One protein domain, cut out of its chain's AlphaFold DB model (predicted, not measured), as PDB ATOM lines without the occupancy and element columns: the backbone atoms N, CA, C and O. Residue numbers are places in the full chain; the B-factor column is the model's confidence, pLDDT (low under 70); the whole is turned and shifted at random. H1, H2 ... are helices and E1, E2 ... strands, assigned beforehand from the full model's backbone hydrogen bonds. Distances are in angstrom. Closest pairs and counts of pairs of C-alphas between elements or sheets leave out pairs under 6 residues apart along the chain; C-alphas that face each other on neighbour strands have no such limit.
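What this domain is: This is residues 586 to 694 of the 752 residues of the protein "Zinc finger FYVE domain-containing protein 26" of Crassostrea gigas (UniProt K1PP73). Five helices form an up-and-down bundle, each running against the one before it, with H3 in the middle among H1, H4 and H5. Helical hairpins H1-H2 and H3-H4 make most of it, H5 packs along H3, and the tiny strand pair E1 and E2 lies at one side, far from the bundle's middle. The 109 printed residues hold, in order, E1 E2 H1 H2 H3 H4 H5, mostly helix. The whole is compact, with a radius of gyration of the C-alphas of 13.8 A and spans of 37 by 33 by 23 A.

How they stand to each other: Look first at E1, residues 592 to 594, and E2, residues 597 to 599, which meet only at a point, C-alphas 593 and 598 facing each other at 4.9 A. Next, H1, residues 607 to 619, touches H2, residues 624 to 638, with its residues 614 to 618 alone; the closest C-alphas, of Leu 618 and Ala 627, are 5.4 A apart, at a shallow tilt of 10 degrees, opposite ways. The hub is H3, residues 642 to 655; it touches H5, residues 677 to 691, at a shallow tilt of 26 degrees, the same way, with the C-alphas of Thr 647 and Ile 683 closest at 4.4 A. H4, residues 659 to 672, makes a hairpin with H3, the closest C-alphas, of Ala 650 and Val 662, 5.8 A apart. Every O i to N i+4 pair is within hydrogen-bond range in H1, H2, H3 and H4, and 10 of 11 in H5.

Where its parts are: Find C-alpha 592, where E1 begins, at (120.440, 95.968, 84.765). H2 runs 20.7 A and H5 21.3 A, ending at C-alpha 691 at (105.558, 113.029, 73.528).

The domain as a whole: The farthest C-alphas, of Phe 604 and Asn 694, are 42.0 A apart. The printed part has no cut and no long link. Mean pLDDT of the printed part is 74.2; residues 586 to 599 and 686 to 694 are among those under 70.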
ATOM      1  N   VAL A 586     109.941 109.358  91.024       57.47
ATOM      2  CA  VAL A 586     111.101 108.726  90.378       57.47
ATOM      3  C   VAL A 586     111.082 107.217  90.603       57.47
ATOM      4  O   VAL A 586     111.431 106.714  91.670       57.47
ATOM      5  N   THR A 587     110.744 106.460  89.557       52.59
ATOM      6  CA  THR A 587     110.987 105.014  89.542       52.59
ATOM      7  C   THR A 587     112.494 104.780  89.488       52.59
ATOM      8  O   THR A 587     113.125 104.967  88.447       52.59
ATOM      9  N   MET A 588     113.083 104.395  90.622       54.53
ATOM     10  CA  MET A 588     114.513 104.109  90.703       54.53
ATOM     11  C   MET A 588     114.894 102.996  89.713       54.53
ATOM     12  O   MET A 588     114.235 101.951  89.701       54.53
ATOM     13  N   PRO A 589     115.949 103.174  88.894       53.16
ATOM     14  CA  PRO A 589     116.392 102.129  87.983       53.16
ATOM     15  C   PRO A 589     116.794 100.874  88.770       53.16
ATOM     16  O   PRO A 589     117.716 100.904  89.586       53.16
ATOM     17  N   THR A 590     116.106  99.760  88.529       54.31
ATOM     18  CA  THR A 590     116.504  98.445  89.050       54.31
ATOM     19  C   THR A 590     117.821  97.983  88.412       54.31
ATOM     20  O   THR A 590     118.139  98.415  87.299       54.31
ATOM     21  N   PRO A 591     118.586  97.085  89.067       55.53
ATOM     22  CA  PRO A 591     119.814  96.520  88.510       55.53
ATOM     23  C   PRO A 591     119.604  96.014  87.079       55.53
ATOM     24  O   PRO A 591     118.616  95.334  86.791       55.53
ATOM     25  N   VAL A 592     120.529  96.351  86.179       56.28
ATOM     26  CA  VAL A 592     120.440  95.968  84.765       56.28
ATOM     27  C   VAL A 592     120.574  94.443  84.657       56.28
ATOM     28  O   VAL A 592     121.493  93.842  85.215       56.28
ATOM     29  N   SER A 593     119.629  93.802  83.966       49.88
ATOM     30  CA  SER A 593     119.577  92.349  83.774       49.88
ATOM     31  C   SER A 593     119.986  91.991  82.346       49.88
ATOM     32  O   SER A 593     119.222  92.239  81.417       49.88
ATOM     33  N   ASP A 594     121.142  91.343  82.176       44.19
ATOM     34  CA  ASP A 594     121.477  90.615  80.943       44.19
ATOM     35  C   ASP A 594     121.248  89.116  81.190       44.19
ATOM     36  O   ASP A 594     121.921  88.516  82.030       44.19
ATOM     37  N   SER A 595     120.279  88.543  80.468       52.06
ATOM     38  CA  SER A 595     120.025  87.135  80.083       52.06
ATOM     39  C   SER A 595     120.304  85.950  81.035       52.06
ATOM     40  O   SER A 595     120.034  84.827  80.616       52.06
ATOM     41  N   LYS A 596     120.833  86.124  82.260       49.84
ATOM     42  CA  LYS A 596     121.017  85.097  83.317       49.84
ATOM     43  C   LYS A 596     121.605  85.598  84.659       49.84
ATOM     44  O   LYS A 596     121.647  84.792  85.587       49.84
ATOM     45  N   ARG A 597     122.058  86.856  84.827       48.47
ATOM     46  CA  ARG A 597     122.523  87.392  86.138       48.47
ATOM     47  C   ARG A 597     122.210  88.885  86.315       48.47
ATOM     48  O   ARG A 597     122.489  89.676  85.421       48.47
ATOM     49  N   GLN A 598     121.693  89.261  87.488       59.91
ATOM     50  CA  GLN A 598     121.612  90.660  87.930       59.91
ATOM     51  C   GLN A 598     123.016  91.146  88.316       59.91
ATOM     52  O   GLN A 598     123.716  90.453  89.057       59.91
ATOM     53  N   TYR A 599     123.441  92.310  87.818       65.38
ATOM     54  CA  TYR A 599     124.686  92.947  88.251       65.38
ATOM     55  C   TYR A 599     124.512  94.462  88.400       65.38
ATOM     56  O   TYR A 599     123.755  95.096  87.665       65.38
ATOM     57  N   LEU A 600     125.215  95.050  89.369       72.62
ATOM     58  CA  LEU A 600     125.289  96.501  89.541       72.62
ATOM     59  C   LEU A 600     126.317  97.069  88.545       72.62
ATOM     60  O   LEU A 600     127.465  96.611  88.552       72.62
ATOM     61  N   PRO A 601     125.950  98.040  87.685       75.25
ATOM     62  CA  PRO A 601     126.903  98.724  86.813       75.25
ATOM     63  C   PRO A 601     128.001  99.421  87.629       75.25
ATOM     64  O   PRO A 601     127.727 100.016  88.661       75.25
ATOM     65  N   THR A 602     129.259  99.347  87.199       81.00
ATOM     66  CA  THR A 602     130.392  99.979  87.902       81.00
ATOM     67  C   THR A 602     131.401 100.524  86.899       81.00
ATOM     68  O   THR A 602     131.437 100.099  85.742       81.00
ATOM     69  N   MET A 603     132.266 101.436  87.345       82.81
ATOM     70  CA  MET A 603     133.320 102.023  86.510       82.81
ATOM     71  C   MET A 603     134.361 101.001  86.016       82.81
ATOM     72  O   MET A 603     135.031 101.233  85.003       82.81
ATOM     73  N   PHE A 604     134.478  99.855  86.693       79.25
ATOM     74  CA  PHE A 604     135.479  98.818  86.415       79.25
ATOM     75  C   PHE A 604     135.072  97.822  85.316       79.25
ATOM     76  O   PHE A 604     135.850  96.924  84.996       79.25
ATOM     77  N   GLY A 605     133.883  97.963  84.723       74.56
ATOM     78  CA  GLY A 605     133.421  97.098  83.636       74.56
ATOM     79  C   GLY A 605     133.765  97.607  82.226       74.56
ATOM     80  O   GLY A 605     134.586  98.505  82.027       74.56
ATOM     81  N   ASN A 606     133.138  97.001  81.215       79.44
ATOM     82  CA  ASN A 606     133.304  97.368  79.806       79.44
ATOM     83  C   ASN A 606     132.570  98.682  79.445       79.44
ATOM     84  O   ASN A 606     131.799  99.230  80.235       79.44
ATOM     85  N   THR A 607     132.761  99.172  78.218       82.12
ATOM     86  CA  THR A 607     132.115 100.399  77.712       82.12
ATOM     87  C   THR A 607     130.589 100.386  77.879       82.12
ATOM     88  O   THR A 607     130.026 101.407  78.252       82.12
ATOM     89  N   LYS A 608     129.926  99.232  77.694       81.75
ATOM     90  CA  LYS A 608     128.474  99.073  77.902       81.75
ATOM     91  C   LYS A 608     128.096  99.309  79.368       81.75
ATOM     92  O   LYS A 608     127.273 100.169  79.639       81.75
ATOM     93  N   THR A 609     128.776  98.656  80.314       82.19
ATOM     94  CA  THR A 609     128.506  98.841  81.753       82.19
ATOM     95  C   THR A 609     128.760 100.269  82.240       82.19
ATOM     96  O   THR A 609     128.034 100.756  83.102       82.19
ATOM     97  N   ARG A 610     129.756 100.969  81.675       84.75
ATOM     98  CA  ARG A 610     130.006 102.386  81.982       84.75
ATOM     99  C   ARG A 610     128.895 103.277  81.432       84.75
ATOM    100  O   ARG A 610     128.457 104.185  82.126       84.75
ATOM    101  N   THR A 611     128.403 102.995  80.225       83.38
ATOM    102  CA  THR A 611     127.230 103.671  79.656       83.38
ATOM    103  C   THR A 611     125.975 103.432  80.499       83.38
ATOM    104  O   THR A 611     125.266 104.383  80.814       83.38
ATOM    105  N   ASP A 612     125.737 102.194  80.933       81.44
ATOM    106  CA  ASP A 612     124.609 101.843  81.801       81.44
ATOM    107  C   ASP A 612     124.696 102.556  83.160       81.44
ATOM    108  O   ASP A 612     123.686 103.030  83.679       81.44
ATOM    109  N   LEU A 613     125.908 102.707  83.709       84.06
ATOM    110  CA  LEU A 613     126.154 103.481  84.925       84.06
ATOM    111  C   LEU A 613     125.860 104.971  84.730       84.06
ATOM    112  O   LEU A 613     125.220 105.587  85.578       84.06
ATOM    113  N   VAL A 614     126.295 105.552  83.611       84.88
ATOM    114  CA  VAL A 614     126.015 106.956  83.280       84.88
ATOM    115  C   VAL A 614     124.511 107.190  83.126       84.88
ATOM    116  O   VAL A 614     123.993 108.155  83.687       84.88
ATOM    117  N   ASN A 615     123.804 106.293  82.432       82.81
ATOM    118  CA  ASN A 615     122.345 106.334  82.321       82.81
ATOM    119  C   ASN A 615     121.690 106.253  83.703       82.81
ATOM    120  O   ASN A 615     120.808 107.046  84.018       82.81
ATOM    121  N   MET A 616     122.160 105.345  84.558       79.75
ATOM    122  CA  MET A 616     121.658 105.204  85.922       79.75
ATOM    123  C   MET A 616     121.860 106.485  86.739       79.75
ATOM    124  O   MET A 616     120.902 106.956  87.342       79.75
ATOM    125  N   VAL A 617     123.052 107.086  86.734       83.62
ATOM    126  CA  VAL A 617     123.341 108.336  87.466       83.62
ATOM    127  C   VAL A 617     122.437 109.479  87.003       83.62
ATOM    128  O   VAL A 617     121.852 110.167  87.841       83.62
ATOM    129  N   LEU A 618     122.258 109.642  85.689       82.00
ATOM    130  CA  LEU A 618     121.409 110.694  85.126       82.00
ATOM    131  C   LEU A 618     119.914 110.472  85.370       82.00
ATOM    132  O   LEU A 618     119.163 111.441  85.336       82.00
ATOM    133  N   LEU A 619     119.470 109.236  85.603       77.19
ATOM    134  CA  LEU A 619     118.063 108.916  85.866       77.19
ATOM    135  C   LEU A 619     117.717 108.878  87.365       77.19
ATOM    136  O   LEU A 619     116.555 109.050  87.722       77.19
ATOM    137  N   SER A 620     118.710 108.691  88.239       71.44
ATOM    138  CA  SER A 620     118.509 108.352  89.657       71.44
ATOM    139  C   SER A 620     118.304 109.538  90.609       71.44
ATOM    140  O   SER A 620     118.250 109.310  91.808       71.44
ATOM    141  N   GLY A 621     118.195 110.794  90.157       66.00
ATOM    142  CA  GLY A 621     118.073 111.933  91.084       66.00
ATOM    143  C   GLY A 621     117.345 113.166  90.552       66.00
ATOM    144  O   GLY A 621     116.856 113.188  89.423       66.00
ATOM    145  N   ASN A 622     117.269 114.195  91.405       65.00
ATOM    146  CA  ASN A 622     116.713 115.525  91.104       65.00
ATOM    147  C   ASN A 622     117.797 116.593  90.888       65.00
ATOM    148  O   ASN A 622     117.522 117.645  90.315       65.00
ATOM    149  N   ASP A 623     119.027 116.326  91.331       75.12
ATOM    150  CA  ASP A 623     120.159 117.240  91.196       75.12
ATOM    151  C   ASP A 623     120.879 117.019  89.859       75.12
ATOM    152  O   ASP A 623     121.874 116.301  89.752       75.12
ATOM    153  N   ILE A 624     120.319 117.637  88.822       76.50
ATOM    154  CA  ILE A 624     120.764 117.509  87.428       76.50
ATOM    155  C   ILE A 624     122.173 118.042  87.244       76.50
ATOM    156  O   ILE A 624     122.931 117.473  86.468       76.50
ATOM    157  N   ALA A 625     122.519 119.126  87.939       78.19
ATOM    158  CA  ALA A 625     123.822 119.758  87.799       78.19
ATOM    159  C   ALA A 625     124.925 118.796  88.255       78.19
ATOM    160  O   ALA A 625     125.852 118.522  87.491       78.19
ATOM    161  N   THR A 626     124.765 118.197  89.441       82.38
ATOM    162  CA  THR A 626     125.719 117.218  89.978       82.38
ATOM    163  C   THR A 626     125.722 115.917  89.168       82.38
ATOM    164  O   THR A 626     126.789 115.374  88.877       82.38
ATOM    165  N   ALA A 627     124.551 115.419  88.751       83.56
ATOM    166  CA  ALA A 627     124.458 114.224  87.907       83.56
ATOM    167  C   ALA A 627     125.153 114.429  86.554       83.56
ATOM    168  O   ALA A 627     125.924 113.579  86.113       83.56
ATOM    169  N   PHE A 628     124.911 115.574  85.913       85.88
ATOM    170  CA  PHE A 628     125.508 115.934  84.635       85.88
ATOM    171  C   PHE A 628     127.020 116.107  84.746       85.88
ATOM    172  O   PHE A 628     127.737 115.593  83.893       85.88
ATOM    173  N   GLU A 629     127.521 116.762  85.794       85.88
ATOM    174  CA  GLU A 629     128.960 116.935  86.011       85.88
ATOM    175  C   GLU A 629     129.683 115.585  86.144       85.88
ATOM    176  O   GLU A 629     130.673 115.336  85.446       85.88
ATOM    177  N   LEU A 630     129.149 114.671  86.965       85.81
ATOM    178  CA  LEU A 630     129.696 113.319  87.137       85.81
ATOM    179  C   LEU A 630     129.647 112.513  85.834       85.81
ATOM    180  O   LEU A 630     130.636 111.891  85.438       85.81
ATOM    181  N   SER A 631     128.518 112.547  85.131       86.31
ATOM    182  CA  SER A 631     128.339 111.854  83.855       86.31
ATOM    183  C   SER A 631     129.236 112.415  82.753       86.31
ATOM    184  O   SER A 631     129.839 111.647  82.004       86.31
ATOM    185  N   TYR A 632     129.391 113.735  82.675       86.19
ATOM    186  CA  TYR A 632     130.269 114.400  81.717       86.19
ATOM    187  C   TYR A 632     131.743 114.061  81.973       86.19
ATOM    188  O   TYR A 632     132.477 113.763  81.028       86.19
ATOM    189  N   LYS A 633     132.165 114.015  83.245       86.62
ATOM    190  CA  LYS A 633     133.510 113.574  83.657       86.62
ATOM    191  C   LYS A 633     133.813 112.160  83.143       86.62
ATOM    192  O   LYS A 633     134.852 111.954  82.515       86.62
ATOM    193  N   ILE A 634     132.876 111.219  83.299       86.38
ATOM    194  CA  ILE A 634     132.998 109.838  82.791       86.38
ATOM    195  C   ILE A 634     133.044 109.804  81.257       86.38
ATOM    196  O   ILE A 634     133.908 109.147  80.672       86.38
ATOM    197  N   ILE A 635     132.130 110.512  80.588       85.56
ATOM    198  CA  ILE A 635     132.041 110.542  79.121       85.56
ATOM    199  C   ILE A 635     133.342 111.074  78.512       85.56
ATOM    200  O   ILE A 635     133.861 110.478  77.567       85.56
ATOM    201  N   LYS A 636     133.891 112.154  79.076       85.31
ATOM    202  CA  LYS A 636     135.136 112.777  78.617       85.31
ATOM    203  C   LYS A 636     136.352 111.883  78.859       85.31
ATOM    204  O   LYS A 636     137.179 111.736  77.963       85.31
ATOM    205  N   GLU A 637     136.461 111.277  80.041       83.06
ATOM    206  CA  GLU A 637     137.626 110.465  80.414       83.06
ATOM    207  C   GLU A 637     137.701 109.139  79.643       83.06
ATOM    208  O   GLU A 637     138.781 108.744  79.204       83.06
ATOM    209  N   TYR A 638     136.560 108.483  79.402       83.75
ATOM    210  CA  TYR A 638     136.502 107.188  78.705       83.75
ATOM    211  C   TYR A 638     136.054 107.284  77.244       83.75
ATOM    212  O   TYR A 638     135.854 106.249  76.609       83.75
ATOM    213  N   LYS A 639     135.915 108.505  76.706       83.19
ATOM    214  CA  LYS A 639     135.491 108.781  75.322       83.19
ATOM    215  C   LYS A 639     134.207 108.031  74.939       83.19
ATOM    216  O   LYS A 639     134.138 107.377  73.899       83.19
ATOM    217  N   LEU A 640     133.197 108.086  75.808       86.31
ATOM    218  CA  LEU A 640     131.902 107.453  75.549       86.31
ATOM    219  C   LEU A 640     131.097 108.270  74.524       86.31
ATOM    220  O   LEU A 640     131.280 109.479  74.398       86.31
ATOM    221  N   GLY A 641     130.174 107.618  73.811       82.50
ATOM    222  CA  GLY A 641     129.276 108.271  72.851       82.50
ATOM    223  C   GLY A 641     128.220 109.137  73.540       82.50
ATOM    224  O   GLY A 641     127.064 108.733  73.639       82.50
ATOM    225  N   GLY A 642     128.613 110.315  74.036       79.81
ATOM    226  CA  GLY A 642     127.758 111.169  74.867       79.81
ATOM    227  C   GLY A 642     126.449 111.593  74.194       79.81
ATOM    228  O   GLY A 642     125.424 111.608  74.865       79.81
ATOM    229  N   THR A 643     126.434 111.825  72.875       80.38
ATOM    230  CA  THR A 643     125.204 112.154  72.128       80.38
ATOM    231  C   THR A 643     124.149 111.057  72.267       80.38
ATOM    232  O   THR A 643     123.017 111.334  72.643       80.38
ATOM    233  N   ALA A 644     124.524 109.788  72.076       81.06
ATOM    234  CA  ALA A 644     123.594 108.667  72.205       81.06
ATOM    235  C   ALA A 644     123.073 108.501  73.646       81.06
ATOM    236  O   ALA A 644     121.898 108.192  73.850       81.06
ATOM    237  N   ILE A 645     123.938 108.738  74.639       83.56
ATOM    238  CA  ILE A 645     123.604 108.671  76.068       83.56
ATOM    239  C   ILE A 645     122.595 109.761  76.435       83.56
ATOM    240  O   ILE A 645     121.529 109.460  76.971       83.56
ATOM    241  N   PHE A 646     122.888 111.022  76.105       84.06
ATOM    242  CA  PHE A 646     121.993 112.138  76.411       84.06
ATOM    243  C   PHE A 646     120.667 112.032  75.653       84.06
ATOM    244  O   PHE A 646     119.620 112.269  76.250       84.06
ATOM    245  N   THR A 647     120.676 111.581  74.394       80.44
ATOM    246  CA  THR A 647     119.456 111.309  73.617       80.44
ATOM    247  C   THR A 647     118.593 110.230  74.275       80.44
ATOM    248  O   THR A 647     117.371 110.371  74.339       80.44
ATOM    249  N   HIS A 648     119.200 109.155  74.788       81.56
ATOM    250  CA  HIS A 648     118.479 108.096  75.497       81.56
ATOM    251  C   HIS A 648     117.896 108.586  76.830       81.56
ATOM    252  O   HIS A 648     116.705 108.407  77.074       81.56
ATOM    253  N   VAL A 649     118.691 109.263  77.660       81.12
ATOM    254  CA  VAL A 649     118.240 109.797  78.956       81.12
ATOM    255  C   VAL A 649     117.130 110.830  78.775       81.12
ATOM    256  O   VAL A 649     116.113 110.761  79.462       81.12
ATOM    257  N   ALA A 650     117.284 111.762  77.835       79.94
ATOM    258  CA  ALA A 650     116.273 112.780  77.567       79.94
ATOM    259  C   ALA A 650     114.957 112.144  77.086       79.94
ATOM    260  O   ALA A 650     113.877 112.535  77.530       79.94
ATOM    261  N   ARG A 651     115.046 111.090  76.264       77.81
ATOM    262  CA  ARG A 651     113.901 110.279  75.836       77.81
ATOM    263  C   ARG A 651     113.198 109.592  77.010       77.81
ATOM    264  O   ARG A 651     111.974 109.673  77.098       77.81
ATOM    265  N   GLU A 652     113.930 108.927  77.904       75.62
ATOM    266  CA  GLU A 652     113.342 108.251  79.073       75.62
ATOM    267  C   GLU A 652     112.728 109.252  80.069       75.62
ATOM    268  O   GLU A 652     111.622 109.035  80.564       75.62
ATOM    269  N   MET A 653     113.360 110.409  80.284       76.12
ATOM    270  CA  MET A 653     112.793 111.481  81.115       76.12
ATOM    271  C   MET A 653     111.542 112.113  80.494       76.12
ATOM    272  O   MET A 653     110.595 112.446  81.212       76.12
ATOM    273  N   ALA A 654     111.494 112.238  79.164       73.88
ATOM    274  CA  ALA A 654     110.301 112.682  78.447       73.88
ATOM    275  C   ALA A 654     109.146 111.671  78.573       73.88
ATOM    276  O   ALA A 654     108.002 112.094  78.757       73.88
ATOM    277  N   LYS A 655     109.423 110.353  78.563       73.75
ATOM    278  CA  LYS A 655     108.411 109.304  78.845       73.75
ATOM    279  C   LYS A 655     107.835 109.458  80.250       73.75
ATOM    280  O   LYS A 655     106.623 109.363  80.427       73.75
ATOM    281  N   ALA A 656     108.697 109.755  81.222       71.12
ATOM    282  CA  ALA A 656     108.323 110.027  82.608       71.12
ATOM    283  C   ALA A 656     107.700 111.426  82.826       71.12
ATOM    284  O   ALA A 656     107.412 111.790  83.959       71.12
ATOM    285  N   ARG A 657     107.481 112.222  81.763       72.25
ATOM    286  CA  ARG A 657     106.914 113.591  81.790       72.25
ATOM    287  C   ARG A 657     107.709 114.619  82.615       72.25
ATOM    288  O   ARG A 657     107.187 115.680  82.953       72.25
ATOM    289  N   ARG A 658     109.000 114.380  82.868       73.75
ATOM    290  CA  ARG A 658     109.886 115.279  83.637       73.75
ATOM    291  C   ARG A 658     110.512 116.364  82.747       73.75
ATOM    292  O   ARG A 658     111.725 116.417  82.555       73.75
ATOM    293  N   PHE A 659     109.699 117.262  82.187       74.75
ATOM    294  CA  PHE A 659     110.171 118.269  81.213       74.75
ATOM    295  C   PHE A 659     111.100 119.341  81.800       74.75
ATOM    296  O   PHE A 659     111.989 119.826  81.102       74.75
ATOM    297  N   ALA A 660     110.933 119.684  83.082       74.94
ATOM    298  CA  ALA A 660     111.866 120.568  83.786       74.94
ATOM    299  C   ALA A 660     113.281 119.966  83.823       74.94
ATOM    300  O   ALA A 660     114.263 120.678  83.629       74.94
ATOM    301  N   TYR A 661     113.368 118.637  83.961       74.75
ATOM    302  CA  TYR A 661     114.631 117.907  83.975       74.75
ATOM    303  C   TYR A 661     115.334 117.952  82.617       74.75
ATOM    304  O   TYR A 661     116.528 118.230  82.531       74.75
ATOM    305  N   VAL A 662     114.571 117.744  81.540       77.44
ATOM    306  CA  VAL A 662     115.077 117.836  80.163       77.44
ATOM    307  C   VAL A 662     115.603 119.244  79.870       77.44
ATOM    308  O   VAL A 662     116.683 119.377  79.304       77.44
ATOM    309  N   ARG A 663     114.898 120.298  80.304       77.81
ATOM    310  CA  ARG A 663     115.349 121.686  80.112       77.81
ATOM    311  C   ARG A 663     116.679 121.955  80.817       77.81
ATOM    312  O   ARG A 663     117.609 122.436  80.183       77.81
ATOM    313  N   SER A 664     116.802 121.589  82.089       80.94
ATOM    314  CA  SER A 664     118.045 121.807  82.839       80.94
ATOM    315  C   SER A 664     119.210 120.936  82.354       80.94
ATOM    316  O   SER A 664     120.364 121.363  82.442       80.94
ATOM    317  N   LEU A 665     118.942 119.745  81.803       81.88
ATOM    318  CA  LEU A 665     119.956 118.933  81.125       81.88
ATOM    319  C   LEU A 665     120.480 119.648  79.871       81.88
ATOM    320  O   LEU A 665     121.692 119.747  79.694       81.88
ATOM    321  N   LEU A 666     119.587 120.192  79.038       80.56
ATOM    322  CA  LEU A 666     119.956 120.960  77.844       80.56
ATOM    323  C   LEU A 666     120.727 122.238  78.202       80.56
ATOM    324  O   LEU A 666     121.741 122.527  77.572       80.56
ATOM    325  N   ASP A 667     120.320 122.947  79.260       81.44
ATOM    326  CA  ASP A 667     121.055 124.112  79.769       81.44
ATOM    327  C   ASP A 667     122.471 123.729  80.232       81.44
ATOM    328  O   ASP A 667     123.424 124.482  80.034       81.44
ATOM    329  N   SER A 668     122.631 122.549  80.838       83.31
ATOM    330  CA  SER A 668     123.934 122.052  81.300       83.31
ATOM    331  C   SER A 668     124.835 121.628  80.131       83.31
ATOM    332  O   SER A 668     126.024 121.946  80.127       83.31
ATOM    333  N   ILE A 669     124.260 121.000  79.098       81.56
ATOM    334  CA  ILE A 669     124.939 120.671  77.833       81.56
ATOM    335  C   ILE A 669     125.417 121.947  77.128       81.56
ATOM    336  O   ILE A 669     126.579 122.024  76.724       81.56
ATOM    337  N   ALA A 670     124.554 122.966  77.049       78.94
ATOM    338  CA  ALA A 670     124.868 124.251  76.430       78.94
ATOM    339  C   ALA A 670     125.972 125.010  77.186       78.94
ATOM    340  O   ALA A 670     126.889 125.539  76.562       78.94
ATOM    341  N   LYS A 671     125.941 125.012  78.527       81.44
ATOM    342  CA  LYS A 671     126.977 125.649  79.366       81.44
ATOM    343  C   LYS A 671     128.363 125.038  79.182       81.44
ATOM    344  O   LYS A 671     129.355 125.756  79.241       81.44
ATOM    345  N   VAL A 672     128.436 123.722  78.990       80.19
ATOM    346  CA  VAL A 672     129.704 122.999  78.804       80.19
ATOM    347  C   VAL A 672     130.150 122.980  77.334       80.19
ATOM    348  O   VAL A 672     131.288 122.613  77.046       80.19
ATOM    349  N   GLY A 673     129.290 123.413  76.405       76.00
ATOM    350  CA  GLY A 673     129.581 123.423  74.972       76.00
ATOM    351  C   GLY A 673     129.752 122.014  74.400       76.00
ATOM    352  O   GLY A 673     130.651 121.774  73.597       76.00
ATOM    353  N   PHE A 674     128.957 121.048  74.871       75.38
ATOM    354  CA  PHE A 674     129.046 119.669  74.394       75.38
ATOM    355  C   PHE A 674     128.256 119.482  73.089       75.38
ATOM    356  O   PHE A 674     127.030 119.439  73.115       75.38
ATOM    357  N   GLY A 675     128.981 119.302  71.980       68.62
ATOM    358  CA  GLY A 675     128.421 119.020  70.654       68.62
ATOM    359  C   GLY A 675     127.971 120.264  69.878       68.62
ATOM    360  O   GLY A 675     127.936 121.371  70.410       68.62
ATOM    361  N   ASP A 676     127.643 120.064  68.600       70.88
ATOM    362  CA  ASP A 676     127.136 121.111  67.704       70.88
ATOM    363  C   ASP A 676     125.611 121.266  67.844       70.88
ATOM    364  O   ASP A 676     124.944 120.395  68.411       70.88
ATOM    365  N   ASN A 677     125.029 122.331  67.278       69.75
ATOM    366  CA  ASN A 677     123.572 122.558  67.288       69.75
ATOM    367  C   ASN A 677     122.772 121.331  66.802       69.75
ATOM    368  O   ASN A 677     121.701 121.054  67.336       69.75
ATOM    369  N   ASP A 678     123.327 120.546  65.874       68.06
ATOM    370  CA  ASP A 678     122.729 119.305  65.364       68.06
ATOM    371  C   ASP A 678     122.568 118.217  66.444       68.06
ATOM    372  O   ASP A 678     121.602 117.453  66.427       68.06
ATOM    373  N   THR A 679     123.479 118.158  67.422       71.69
ATOM    374  CA  THR A 679     123.413 117.188  68.530       71.69
ATOM    375  C   THR A 679     122.324 117.549  69.536       71.69
ATOM    376  O   THR A 679     121.595 116.678  70.013       71.69
ATOM    377  N   VAL A 680     122.158 118.844  69.816       71.88
ATOM    378  CA  VAL A 680     121.060 119.371  70.639       71.88
ATOM    379  C   VAL A 680     119.721 119.105  69.947       71.88
ATOM    380  O   VAL A 680     118.769 118.643  70.580       71.88
ATOM    381  N   ASP A 681     119.676 119.301  68.632       70.38
ATOM    382  CA  ASP A 681     118.528 119.012  67.776       70.38
ATOM    383  C   ASP A 681     118.126 117.529  67.778       70.38
ATOM    384  O   ASP A 681     116.932 117.212  67.763       70.38
ATOM    385  N   GLU A 682     119.098 116.616  67.812       75.75
ATOM    386  CA  GLU A 682     118.869 115.170  67.907       75.75
ATOM    387  C   GLU A 682     118.257 114.780  69.264       75.75
ATOM    388  O   GLU A 682     117.262 114.046  69.315       75.75
ATOM    389  N   ILE A 683     118.796 115.320  70.364       75.06
ATOM    390  CA  ILE A 683     118.308 115.078  71.732       75.06
ATOM    391  C   ILE A 683     116.870 115.596  71.889       75.06
ATOM    392  O   ILE A 683     115.989 114.878  72.380       75.06
ATOM    393  N   VAL A 684     116.604 116.826  71.435       73.75
ATOM    394  CA  VAL A 684     115.264 117.434  71.452       73.75
ATOM    395  C   VAL A 684     114.304 116.649  70.553       73.75
ATOM    396  O   VAL A 684     113.182 116.344  70.966       73.75
ATOM    397  N   GLY A 685     114.750 116.243  69.361       70.06
ATOM    398  CA  GLY A 685     113.972 115.423  68.433       70.06
ATOM    399  C   GLY A 685     113.521 114.093  69.041       70.06
ATOM    400  O   GLY A 685     112.355 113.716  68.912       70.06
ATOM    401  N   ALA A 686     114.398 113.408  69.777       68.00
ATOM    402  CA  ALA A 686     114.059 112.162  70.463       68.00
ATOM    403  C   ALA A 686     113.039 112.337  71.603       68.00
ATOM    404  O   ALA A 686     112.248 111.424  71.847       68.00
ATOM    405  N   CYS A 687     113.024 113.492  72.275       68.25
ATOM    406  CA  CYS A 687     112.009 113.819  73.281       68.25
ATOM    407  C   CYS A 687     110.641 114.058  72.632       68.25
ATOM    408  O   CYS A 687     109.630 113.535  73.102       68.25
ATOM    409  N   ILE A 688     110.613 114.804  71.523       66.38
ATOM    410  CA  ILE A 688     109.386 115.107  70.771       66.38
ATOM    411  C   ILE A 688     108.728 113.815  70.269       66.38
ATOM    412  O   ILE A 688     107.522 113.656  70.440       66.38
ATOM    413  N   LEU A 689     109.514 112.865  69.747       64.50
ATOM    414  CA  LEU A 689     109.032 111.557  69.269       64.50
ATOM    415  C   LEU A 689     108.361 110.690  70.349       64.50
ATOM    416  O   LEU A 689     107.592 109.796  70.023       64.50
ATOM    417  N   VAL A 690     108.656 110.910  71.630       64.75
ATOM    418  CA  VAL A 690     108.011 110.189  72.741       64.75
ATOM    419  C   VAL A 690     106.725 110.873  73.192       64.75
ATOM    420  O   VAL A 690     105.754 110.213  73.553       64.75
ATOM    421  N   ILE A 691     106.720 112.205  73.175       63.22
ATOM    422  CA  ILE A 691     105.558 113.029  73.528       63.22
ATOM    423  C   ILE A 691     104.452 112.893  72.462       63.22
ATOM    424  O   ILE A 691     103.279 113.140  72.744       63.22
ATOM    425  N   SER A 692     104.818 112.454  71.254       56.47
ATOM    426  CA  SER A 692     104.005 112.442  70.035       56.47
ATOM    427  C   SER A 692     102.793 111.493  70.041       56.47
ATOM    428  O   SER A 692     101.987 111.533  69.124       56.47
ATOM    429  N   ASN A 693     102.543 110.723  71.106       53.69
ATOM    430  CA  ASN A 693     101.308 109.932  71.250       53.69
ATOM    431  C   ASN A 693     100.030 110.772  71.526       53.69
ATOM    432  O   ASN A 693      99.022 110.226  71.971       53.69
ATOM    433  N   ASN A 694     100.037 112.091  71.284       52.34
ATOM    434  CA  ASN A 694      98.891 112.991  71.477       52.34
ATOM    435  C   ASN A 694      98.765 114.044  70.351       52.34
ATOM    436  O   ASN A 694      99.775 114.476  69.796       52.34
TER     437      ASN A 694